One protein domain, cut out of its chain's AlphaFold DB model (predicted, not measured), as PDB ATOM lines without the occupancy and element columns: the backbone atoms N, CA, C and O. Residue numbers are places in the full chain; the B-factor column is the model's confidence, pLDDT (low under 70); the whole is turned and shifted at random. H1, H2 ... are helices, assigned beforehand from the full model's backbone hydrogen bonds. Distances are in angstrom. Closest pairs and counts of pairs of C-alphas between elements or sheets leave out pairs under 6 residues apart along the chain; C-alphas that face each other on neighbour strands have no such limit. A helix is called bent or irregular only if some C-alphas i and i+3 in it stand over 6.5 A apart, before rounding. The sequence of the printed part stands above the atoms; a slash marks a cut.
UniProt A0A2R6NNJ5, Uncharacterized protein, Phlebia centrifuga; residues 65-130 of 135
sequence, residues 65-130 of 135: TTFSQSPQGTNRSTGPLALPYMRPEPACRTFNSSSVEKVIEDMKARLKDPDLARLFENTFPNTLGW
ATOM      1  N   THR A  65      56.070  24.277  11.406       86.50
ATOM      2  CA  THR A  65      55.657  23.077  10.660       86.50
ATOM      3  C   THR A  65      55.847  21.803  11.468       86.50
ATOM      4  O   THR A  65      55.091  20.852  11.289       86.50
ATOM      5  N   THR A  66      56.827  21.783  12.371       88.62
ATOM      6  CA  THR A  66      57.061  20.662  13.286       88.62
ATOM      7  C   THR A  66      56.194  20.810  14.534       88.62
ATOM      8  O   THR A  66      55.570  19.850  14.977       88.62
ATOM      9  N   PHE A  67      56.090  22.028  15.070       85.75
ATOM     10  CA  PHE A  67      55.299  22.332  16.260       85.75
ATOM     11  C   PHE A  67      53.810  21.993  16.092       85.75
ATOM     12  O   PHE A  67      53.186  21.477  17.018       85.75
ATOM     13  N   SER A  68      53.236  22.231  14.910       87.00
ATOM     14  CA  SER A  68      51.814  21.990  14.646       87.00
ATOM     15  C   SER A  68      51.435  20.515  14.488       87.00
ATOM     16  O   SER A  68      50.247  20.204  14.456       87.00
ATOM     17  N   GLN A  69      52.407  19.607  14.347       90.00
ATOM     18  CA  GLN A  69      52.139  18.182  14.099       90.00
ATOM     19  C   GLN A  69      51.726  17.414  15.354       90.00
ATOM     20  O   GLN A  69      51.147  16.334  15.242       90.00
ATOM     21  N   SER A  70      52.005  17.949  16.543       89.44
ATOM     22  CA  SER A  70      51.656  17.312  17.807       89.44
ATOM     23  C   SER A  70      50.852  18.249  18.710       89.44
ATOM     24  O   SER A  70      51.042  19.465  18.667       89.44
ATOM     25  N   PRO A  71      49.942  17.704  19.540       88.25
ATOM     26  CA  PRO A  71      49.273  18.464  20.587       88.25
ATOM     27  C   PRO A  71      50.293  19.075  21.545       88.25
ATOM     28  O   PRO A  71      51.122  18.360  22.108       88.25
ATOM     29  N   GLN A  72      50.196  20.381  21.758       87.88
ATOM     30  CA  GLN A  72      51.082  21.115  22.652       87.88
ATOM     31  C   GLN A  72      50.394  21.358  24.005       87.88
ATOM     32  O   GLN A  72      49.165  21.441  24.108       87.88
ATOM     33  N   GLY A  73      51.211  21.434  25.058       81.44
ATOM     34  CA  GLY A  73      50.754  21.644  26.431       81.44
ATOM     35  C   GLY A  73      50.049  20.440  27.075       81.44
ATOM     36  O   GLY A  73      49.557  19.515  26.427       81.44
ATOM     37  N   THR A  74      49.995  20.459  28.406       83.25
ATOM     38  CA  THR A  74      49.255  19.474  29.213       83.25
ATOM     39  C   THR A  74      47.821  19.923  29.498       83.25
ATOM     40  O   THR A  74      46.964  19.104  29.826       83.25
ATOM     41  N   ASN A  75      47.536  21.217  29.347       86.00
ATOM     42  CA  ASN A  75      46.237  21.819  29.604       86.00
ATOM     43  C   ASN A  75      45.292  21.632  28.410       86.00
ATOM     44  O   ASN A  75      45.431  22.261  27.361       86.00
ATOM     45  N   ARG A  76      44.278  20.790  28.592       90.19
ATOM     46  CA  ARG A  76      43.183  20.637  27.631       90.19
ATOM     47  C   ARG A  76      42.048  21.599  27.959       90.19
ATOM     48  O   ARG A  76      41.913  22.042  29.101       90.19
ATOM     49  N   SER A  77      41.256  21.974  26.957       91.81
ATOM     50  CA  SER A  77      39.979  22.641  27.216       91.81
ATOM     51  C   SER A  77      39.042  21.714  27.996       91.81
ATOM     52  O   SER A  77      39.178  20.493  27.972       91.81
ATOM     53  N   THR A  78      38.111  22.313  28.734       91.38
ATOM     54  CA  THR A  78      37.162  21.599  29.600       91.38
ATOM     55  C   THR A  78      35.937  21.073  28.853       91.38
ATOM     56  O   THR A  78      35.073  20.456  29.473       91.38
ATOM     57  N   GLY A  79      35.832  21.342  27.551       89.44
ATOM     58  CA  GLY A  79      34.726  20.881  26.729       89.44
ATOM     59  C   GLY A  79      34.898  19.431  26.268       89.44
ATOM     60  O   GLY A  79      35.926  18.797  26.528       89.44
ATOM     61  N   PRO A  80      33.874  18.878  25.600       91.50
ATOM     62  CA  PRO A  80      33.840  17.475  25.191       91.50
ATOM     63  C   PRO A  80      34.963  17.078  24.221       91.50
ATOM     64  O   PRO A  80      35.325  15.905  24.166       91.50
ATOM     65  N   LEU A  81      35.518  18.027  23.460       90.12
ATOM     66  CA  LEU A  81      36.591  17.784  22.494       90.12
ATOM     67  C   LEU A  81      37.988  17.868  23.120       90.12
ATOM     68  O   LEU A  81      38.951  17.442  22.482       90.12
ATOM     69  N   ALA A  82      38.111  18.404  24.342       91.50
ATOM     70  CA  ALA A  82      39.359  18.487  25.105       91.50
ATOM     71  C   ALA A  82      40.568  18.943  24.256       91.50
ATOM     72  O   ALA A  82      41.641  18.320  24.255       91.50
ATOM     73  N   LEU A  83      40.375  20.033  23.508       92.69
ATOM     74  CA  LEU A  83      41.329  20.579  22.552       92.69
ATOM     75  C   LEU A  83      42.635  21.025  23.239       92.69
ATOM     76  O   LEU A  83      42.597  21.655  24.306       92.69
ATOM     77  N   PRO A  84      43.801  20.736  22.633       92.81
ATOM     78  CA  PRO A  84      45.096  21.160  23.152       92.81
ATOM     79  C   PRO A  84      45.354  22.655  22.927       92.81
ATOM     80  O   PRO A  84      44.773  23.303  22.048       92.81
ATOM     81  N   TYR A  85      46.272  23.206  23.717       90.75
ATOM     82  CA  TYR A  85      46.761  24.566  23.535       90.75
ATOM     83  C   TYR A  85      47.855  24.579  22.472       90.75
ATOM     84  O   TYR A  85      48.880  23.949  22.660       90.75
ATOM     85  N   MET A  86      47.654  25.298  21.367       89.62
ATOM     86  CA  MET A  86      48.552  25.256  20.203       89.62
ATOM     87  C   MET A  86      49.207  26.610  19.902       89.62
ATOM     88  O   MET A  86      49.723  26.808  18.803       89.62
ATOM     89  N   ARG A  87      49.193  27.570  20.836       88.06
ATOM     90  CA  ARG A  87      49.944  28.822  20.656       88.06
ATOM     91  C   ARG A  87      51.371  28.667  21.196       88.06
ATOM     92  O   ARG A  87      51.531  28.235  22.337       88.06
ATOM     93  N   PRO A  88      52.399  29.089  20.444       85.69
ATOM     94  CA  PRO A  88      53.753  29.203  20.969       85.69
ATOM     95  C   PRO A  88      53.853  30.211  22.124       85.69
ATOM     96  O   PRO A  88      53.017  31.122  22.273       85.69
ATOM     97  N   GLU A  89      54.927  30.073  22.899       83.75
ATOM     98  CA  GLU A  89      55.320  31.025  23.939       83.75
ATOM     99  C   GLU A  89      55.392  32.456  23.364       83.75
ATOM    100  O   GLU A  89      55.853  32.621  22.230       83.75
ATOM    101  N   PRO A  90      54.961  33.506  24.092       83.12
ATOM    102  CA  PRO A  90      55.031  34.898  23.646       83.12
ATOM    103  C   PRO A  90      56.377  35.330  23.061       83.12
ATOM    104  O   PRO A  90      56.386  36.071  22.081       83.12
ATOM    105  N   ALA A  91      57.494  34.834  23.604       81.69
ATOM    106  CA  ALA A  91      58.840  35.123  23.101       81.69
ATOM    107  C   ALA A  91      59.090  34.607  21.669       81.69
ATOM    108  O   ALA A  91      59.931  35.145  20.958       81.69
ATOM    109  N   CYS A  92      58.339  33.593  21.237       81.31
ATOM    110  CA  CYS A  92      58.459  32.953  19.929       81.31
ATOM    111  C   CYS A  92      57.447  33.462  18.897       81.31
ATOM    112  O   CYS A  92      57.353  32.917  17.796       81.31
ATOM    113  N   ARG A  93      56.658  34.487  19.235       83.69
ATOM    114  CA  ARG A  93      55.649  35.049  18.333       83.69
ATOM    115  C   ARG A  93      56.291  36.095  17.431       83.69
ATOM    116  O   ARG A  93      56.938  37.023  17.901       83.69
ATOM    117  N   THR A  94      56.060  35.976  16.128       77.50
ATOM    118  CA  THR A  94      56.556  36.935  15.125       77.50
ATOM    119  C   THR A  94      55.819  38.273  15.159       77.50
ATOM    120  O   THR A  94      56.364  39.287  14.739       77.50
ATOM    121  N   PHE A  95      54.583  38.282  15.660       77.62
ATOM    122  CA  PHE A  95      53.744  39.463  15.789       77.62
ATOM    123  C   PHE A  95      53.130  39.491  17.190       77.62
ATOM    124  O   PHE A  95      52.446  38.549  17.594       77.62
ATOM    125  N   ASN A  96      53.377  40.573  17.928       81.31
ATOM    126  CA  ASN A  96      52.788  40.821  19.237       81.31
ATOM    127  C   ASN A  96      52.112  42.194  19.219       81.31
ATOM    128  O   ASN A  96      52.742  43.208  18.921       81.31
ATOM    129  N   SER A  97      50.816  42.214  19.510       86.94
ATOM    130  CA  SER A  97      50.033  43.436  19.622       86.94
ATOM    131  C   SER A  97      49.143  43.339  20.851       86.94
ATOM    132  O   SER A  97      48.348  42.406  20.980       86.94
ATOM    133  N   SER A  98      49.230  44.343  21.723       89.31
ATOM    134  CA  SER A  98      48.396  44.436  22.924       89.31
ATOM    135  C   SER A  98      46.902  44.485  22.593       89.31
ATOM    136  O   SER A  98      46.087  43.963  23.347       89.31
ATOM    137  N   SER A  99      46.531  45.057  21.445       89.25
ATOM    138  CA  SER A  99      45.145  45.085  20.970       89.25
ATOM    139  C   SER A  99      44.629  43.692  20.608       89.25
ATOM    140  O   SER A  99      43.465  43.391  20.849       89.25
ATOM    141  N   VAL A 100      45.484  42.831  20.052       88.38
ATOM    142  CA  VAL A 100      45.101  41.468  19.656       88.38
ATOM    143  C   VAL A 100      44.923  40.573  20.874       88.38
ATOM    144  O   VAL A 100      43.934  39.851  20.942       88.38
ATOM    145  N   GLU A 101      45.822  40.652  21.854       90.81
ATOM    146  CA  GLU A 101      45.681  39.863  23.084       90.81
ATOM    147  C   GLU A 101      44.422  40.268  23.874       90.81
ATOM    148  O   GLU A 101      43.701  39.390  24.341       90.81
ATOM    149  N   LYS A 102      44.063  41.562  23.904       92.69
ATOM    150  CA  LYS A 102      42.788  42.020  24.494       92.69
ATOM    151  C   LYS A 102      41.568  41.398  23.822       92.69
ATOM    152  O   LYS A 102      40.684  40.894  24.501       92.69
ATOM    153  N   VAL A 103      41.532  41.380  22.488       92.56
ATOM    154  CA  VAL A 103      40.425  40.747  21.752       92.56
ATOM    155  C   VAL A 103      40.348  39.251  22.061       92.56
ATOM    156  O   VAL A 103      39.254  38.703  22.169       92.56
ATOM    157  N   ILE A 104      41.492  38.585  22.228       92.38
ATOM    158  CA  ILE A 104      41.538  37.166  22.594       92.38
ATOM    159  C   ILE A 104      40.937  36.940  23.983       92.38
ATOM    160  O   ILE A 104      40.105  36.045  24.140       92.38
ATOM    161  N   GLU A 105      41.297  37.756  24.969       93.31
ATOM    162  CA  GLU A 105      40.726  37.693  26.319       93.31
ATOM    163  C   GLU A 105      39.219  37.987  26.321       93.31
ATOM    164  O   GLU A 105      38.440  37.192  26.857       93.31
ATOM    165  N   ASP A 106      38.793  39.049  25.636       94.81
ATOM    166  CA  ASP A 106      37.385  39.438  25.521       94.81
ATOM    167  C   ASP A 106      36.542  38.337  24.868       94.81
ATOM    168  O   ASP A 106      35.427  38.041  25.306       94.81
ATOM    169  N   MET A 107      37.055  37.704  23.808       93.38
ATOM    170  CA  MET A 107      36.339  36.615  23.140       93.38
ATOM    171  C   MET A 107      36.291  35.361  24.003       93.38
ATOM    172  O   MET A 107      35.229  34.749  24.102       93.38
ATOM    173  N   LYS A 108      37.383  34.999  24.687       92.56
ATOM    174  CA  LYS A 108      37.386  33.860  25.618       92.56
ATOM    175  C   LYS A 108      36.366  34.035  26.741       92.56
ATOM    176  O   LYS A 108      35.716  33.063  27.106       92.56
ATOM    177  N   ALA A 109      36.186  35.253  27.250       93.25
ATOM    178  CA  ALA A 109      35.190  35.544  28.279       93.25
ATOM    179  C   ALA A 109      33.740  35.469  27.761       93.25
ATOM    180  O   ALA A 109      32.819  35.168  28.520       93.25
ATOM    181  N   ARG A 110      33.516  35.749  26.470       94.31
ATOM    182  CA  ARG A 110      32.177  35.774  25.854       94.31
ATOM    183  C   ARG A 110      31.732  34.429  25.280       94.31
ATOM    184  O   ARG A 110      30.529  34.199  25.139       94.31
ATOM    185  N   LEU A 111      32.671  33.561  24.916       93.50
ATOM    186  CA  LEU A 111      32.387  32.251  24.339       93.50
ATOM    187  C   LEU A 111      32.008  31.257  25.444       93.50
ATOM    188  O   LEU A 111      32.828  30.889  26.276       93.50
ATOM    189  N   LYS A 112      30.744  30.816  25.437       92.62
ATOM    190  CA  LYS A 112      30.210  29.859  26.425       92.62
ATOM    191  C   LYS A 112      30.820  28.466  26.300       92.62
ATOM    192  O   LYS A 112      30.919  27.756  27.294       92.62
ATOM    193  N   ASP A 113      31.164  28.071  25.077       94.12
ATOM    194  CA  ASP A 113      31.797  26.786  24.811       94.12
ATOM    195  C   ASP A 113      33.323  26.916  24.996       94.12
ATOM    196  O   ASP A 113      33.966  27.662  24.243       94.12
ATOM    197  N   PRO A 114      33.916  26.212  25.981       92.19
ATOM    198  CA  PRO A 114      35.351  26.264  26.238       92.19
ATOM    199  C   PRO A 114      36.194  25.699  25.085       92.19
ATOM    200  O   PRO A 114      37.337  26.130  24.912       92.19
ATOM    201  N   ASP A 115      35.663  24.774  24.282       93.12
ATOM    202  CA  ASP A 115      36.375  24.238  23.116       93.12
ATOM    203  C   ASP A 115      36.405  25.267  21.989       93.12
ATOM    204  O   ASP A 115      37.450  25.501  21.379       93.12
ATOM    205  N   LEU A 116      35.291  25.967  21.768       94.31
ATOM    206  CA  LEU A 116      35.236  27.057  20.797       94.31
ATOM    207  C   LEU A 116      36.159  28.215  21.199       94.31
ATOM    208  O   LEU A 116      36.867  28.762  20.352       94.31
ATOM    209  N   ALA A 117      36.207  28.552  22.491       94.44
ATOM    210  CA  ALA A 117      37.143  29.540  23.020       94.44
ATOM    211  C   ALA A 117      38.606  29.129  22.787       94.44
ATOM    212  O   ALA A 117      39.424  29.955  22.374       94.44
ATOM    213  N   ARG A 118      38.932  27.844  22.985       93.81
ATOM    214  CA  ARG A 118      40.272  27.308  22.716       93.81
ATOM    215  C   ARG A 118      40.622  27.361  21.230       93.81
ATOM    216  O   ARG A 118      41.735  27.750  20.879       93.81
ATOM    217  N   LEU A 119      39.684  26.999  20.356       93.12
ATOM    218  CA  LEU A 119      39.882  27.047  18.910       93.12
ATOM    219  C   LEU A 119      40.098  28.485  18.426       93.12
ATOM    220  O   LEU A 119      40.996  28.731  17.619       93.12
ATOM    221  N   PHE A 120      39.322  29.434  18.951       93.19
ATOM    222  CA  PHE A 120      39.485  30.852  18.646       93.19
ATOM    223  C   PHE A 120      40.875  31.354  19.052       93.19
ATOM    224  O   PHE A 120      41.594  31.913  18.227       93.19
ATOM    225  N   GLU A 121      41.288  31.085  20.292       91.75
ATOM    226  CA  GLU A 121      42.606  31.468  20.805       91.75
ATOM    227  C   GLU A 121      43.750  30.885  19.960       91.75
ATOM    228  O   GLU A 121      44.724  31.582  19.679       91.75
ATOM    229  N   ASN A 122      43.620  29.638  19.501       91.06
ATOM    230  CA  ASN A 122      44.633  28.987  18.673       91.06
ATOM    231  C   ASN A 122      44.685  29.521  17.227       91.06
ATOM    232  O   ASN A 122      45.753  29.504  16.626       91.06
ATOM    233  N   THR A 123      43.566  29.963  16.644       89.00
ATOM    234  CA  THR A 123      43.465  30.260  15.197       89.00
ATOM    235  C   THR A 123      43.523  31.748  14.864       89.00
ATOM    236  O   THR A 123      44.176  32.128  13.891       89.00
ATOM    237  N   PHE A 124      42.908  32.599  15.687       89.88
ATOM    238  CA  PHE A 124      42.828  34.043  15.467       89.88
ATOM    239  C   PHE A 124      44.198  34.726  15.257       89.88
ATOM    240  O   PHE A 124      44.360  35.439  14.262       89.88
ATOM    241  N   PRO A 125      45.224  34.498  16.104       87.12
ATOM    242  CA  PRO A 125      46.530  35.131  15.918       87.12
ATOM    243  C   PRO A 125      47.331  34.557  14.735       87.12
ATOM    244  O   PRO A 125      48.159  35.272  14.171       87.12
ATOM    245  N   ASN A 126      47.071  33.314  14.305       79.25
ATOM    246  CA  ASN A 126      47.801  32.692  13.191       79.25
ATOM    247  C   ASN A 126      47.504  33.380  11.850       79.25
ATOM    248  O   ASN A 126      48.373  33.461  10.984       79.25
ATOM    249  N   THR A 127      46.305  33.943  11.678       71.94
ATOM    250  CA  THR A 127      45.945  34.704  10.470       71.94
ATOM    251  C   THR A 127      46.553  36.107  10.447       71.94
ATOM    252  O   THR A 127      46.722  36.678   9.375       71.94
ATOM    253  N   LEU A 128      46.908  36.681  11.598       67.81
ATOM    254  CA  LEU A 128      47.491  38.027  11.667       67.81
ATOM    255  C   LEU A 128      49.015  38.026  11.437       67.81
ATOM    256  O   LEU A 128      49.562  39.027  10.981       67.81
ATOM    257  N   GLY A 129      49.694  36.900  11.687       59.38
ATOM    258  CA  GLY A 129      51.158  36.798  11.652       59.38
ATOM    259  C   GLY A 129      51.827  36.843  10.269       59.38
ATOM    260  O   GLY A 129      53.005  37.184  10.192       59.38
ATOM    261  N   TRP A 130      51.128  36.539   9.167       55.00
ATOM    262  CA  TRP A 130      51.744  36.535   7.824       55.00
ATOM    263  C   TRP A 130      51.835  37.921   7.175       55.00
ATOM    264  O   TRP A 130      52.549  38.093   6.190       55.00
TER     265      TRP A 130
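AT A GLANCE: This is residues 65 to 130 of the 135 residues of an uncharacterized protein of Phlebia centrifuga (UniProt A0A2R6NNJ5). Two helices, H1 and H2, lie side by side as a hairpin, and a long stretch with no named element, residues 65 to 97, folds over the side of H2 away from H1. The 66 printed residues hold two named helices, H1 then H2, and no named strand; the class is all helix, with 28 residues in named elements, under half. The whole is compact, radius of gyration of the C-alphas 12.0 A, spanning 31 by 28 by 17 A.

HOW THE PARTS SIT: Past residue 97, find H1, residues 98 to 110, and H2, residues 114 to 128, a helical hairpin. They touch, closest at the C-alphas of Lys 108 and Ala 117, 5.0 A apart. They run opposite ways at a shallow tilt of 22 degrees. Every O i to N i+4 pair is within hydrogen-bond range in H1, 7 of 11 in H2.

IN THESE COORDINATES: Start at C-alpha 98, (48.396, 44.436, 22.924); H1 runs 18.6 A. H2 runs 22.3 A to C-alpha 128, (47.491, 38.027, 11.667); it is irregular, but only just: C-alphas 122 and 125 are 7.0 A apart.

THE WHOLE: The farthest C-alphas, Thr 66 and Arg 110, are 31.7 A apart. The printed part has no cut; the H1 to H2 link is tight. Look for pLDDT under 70 at residues 128 to 130.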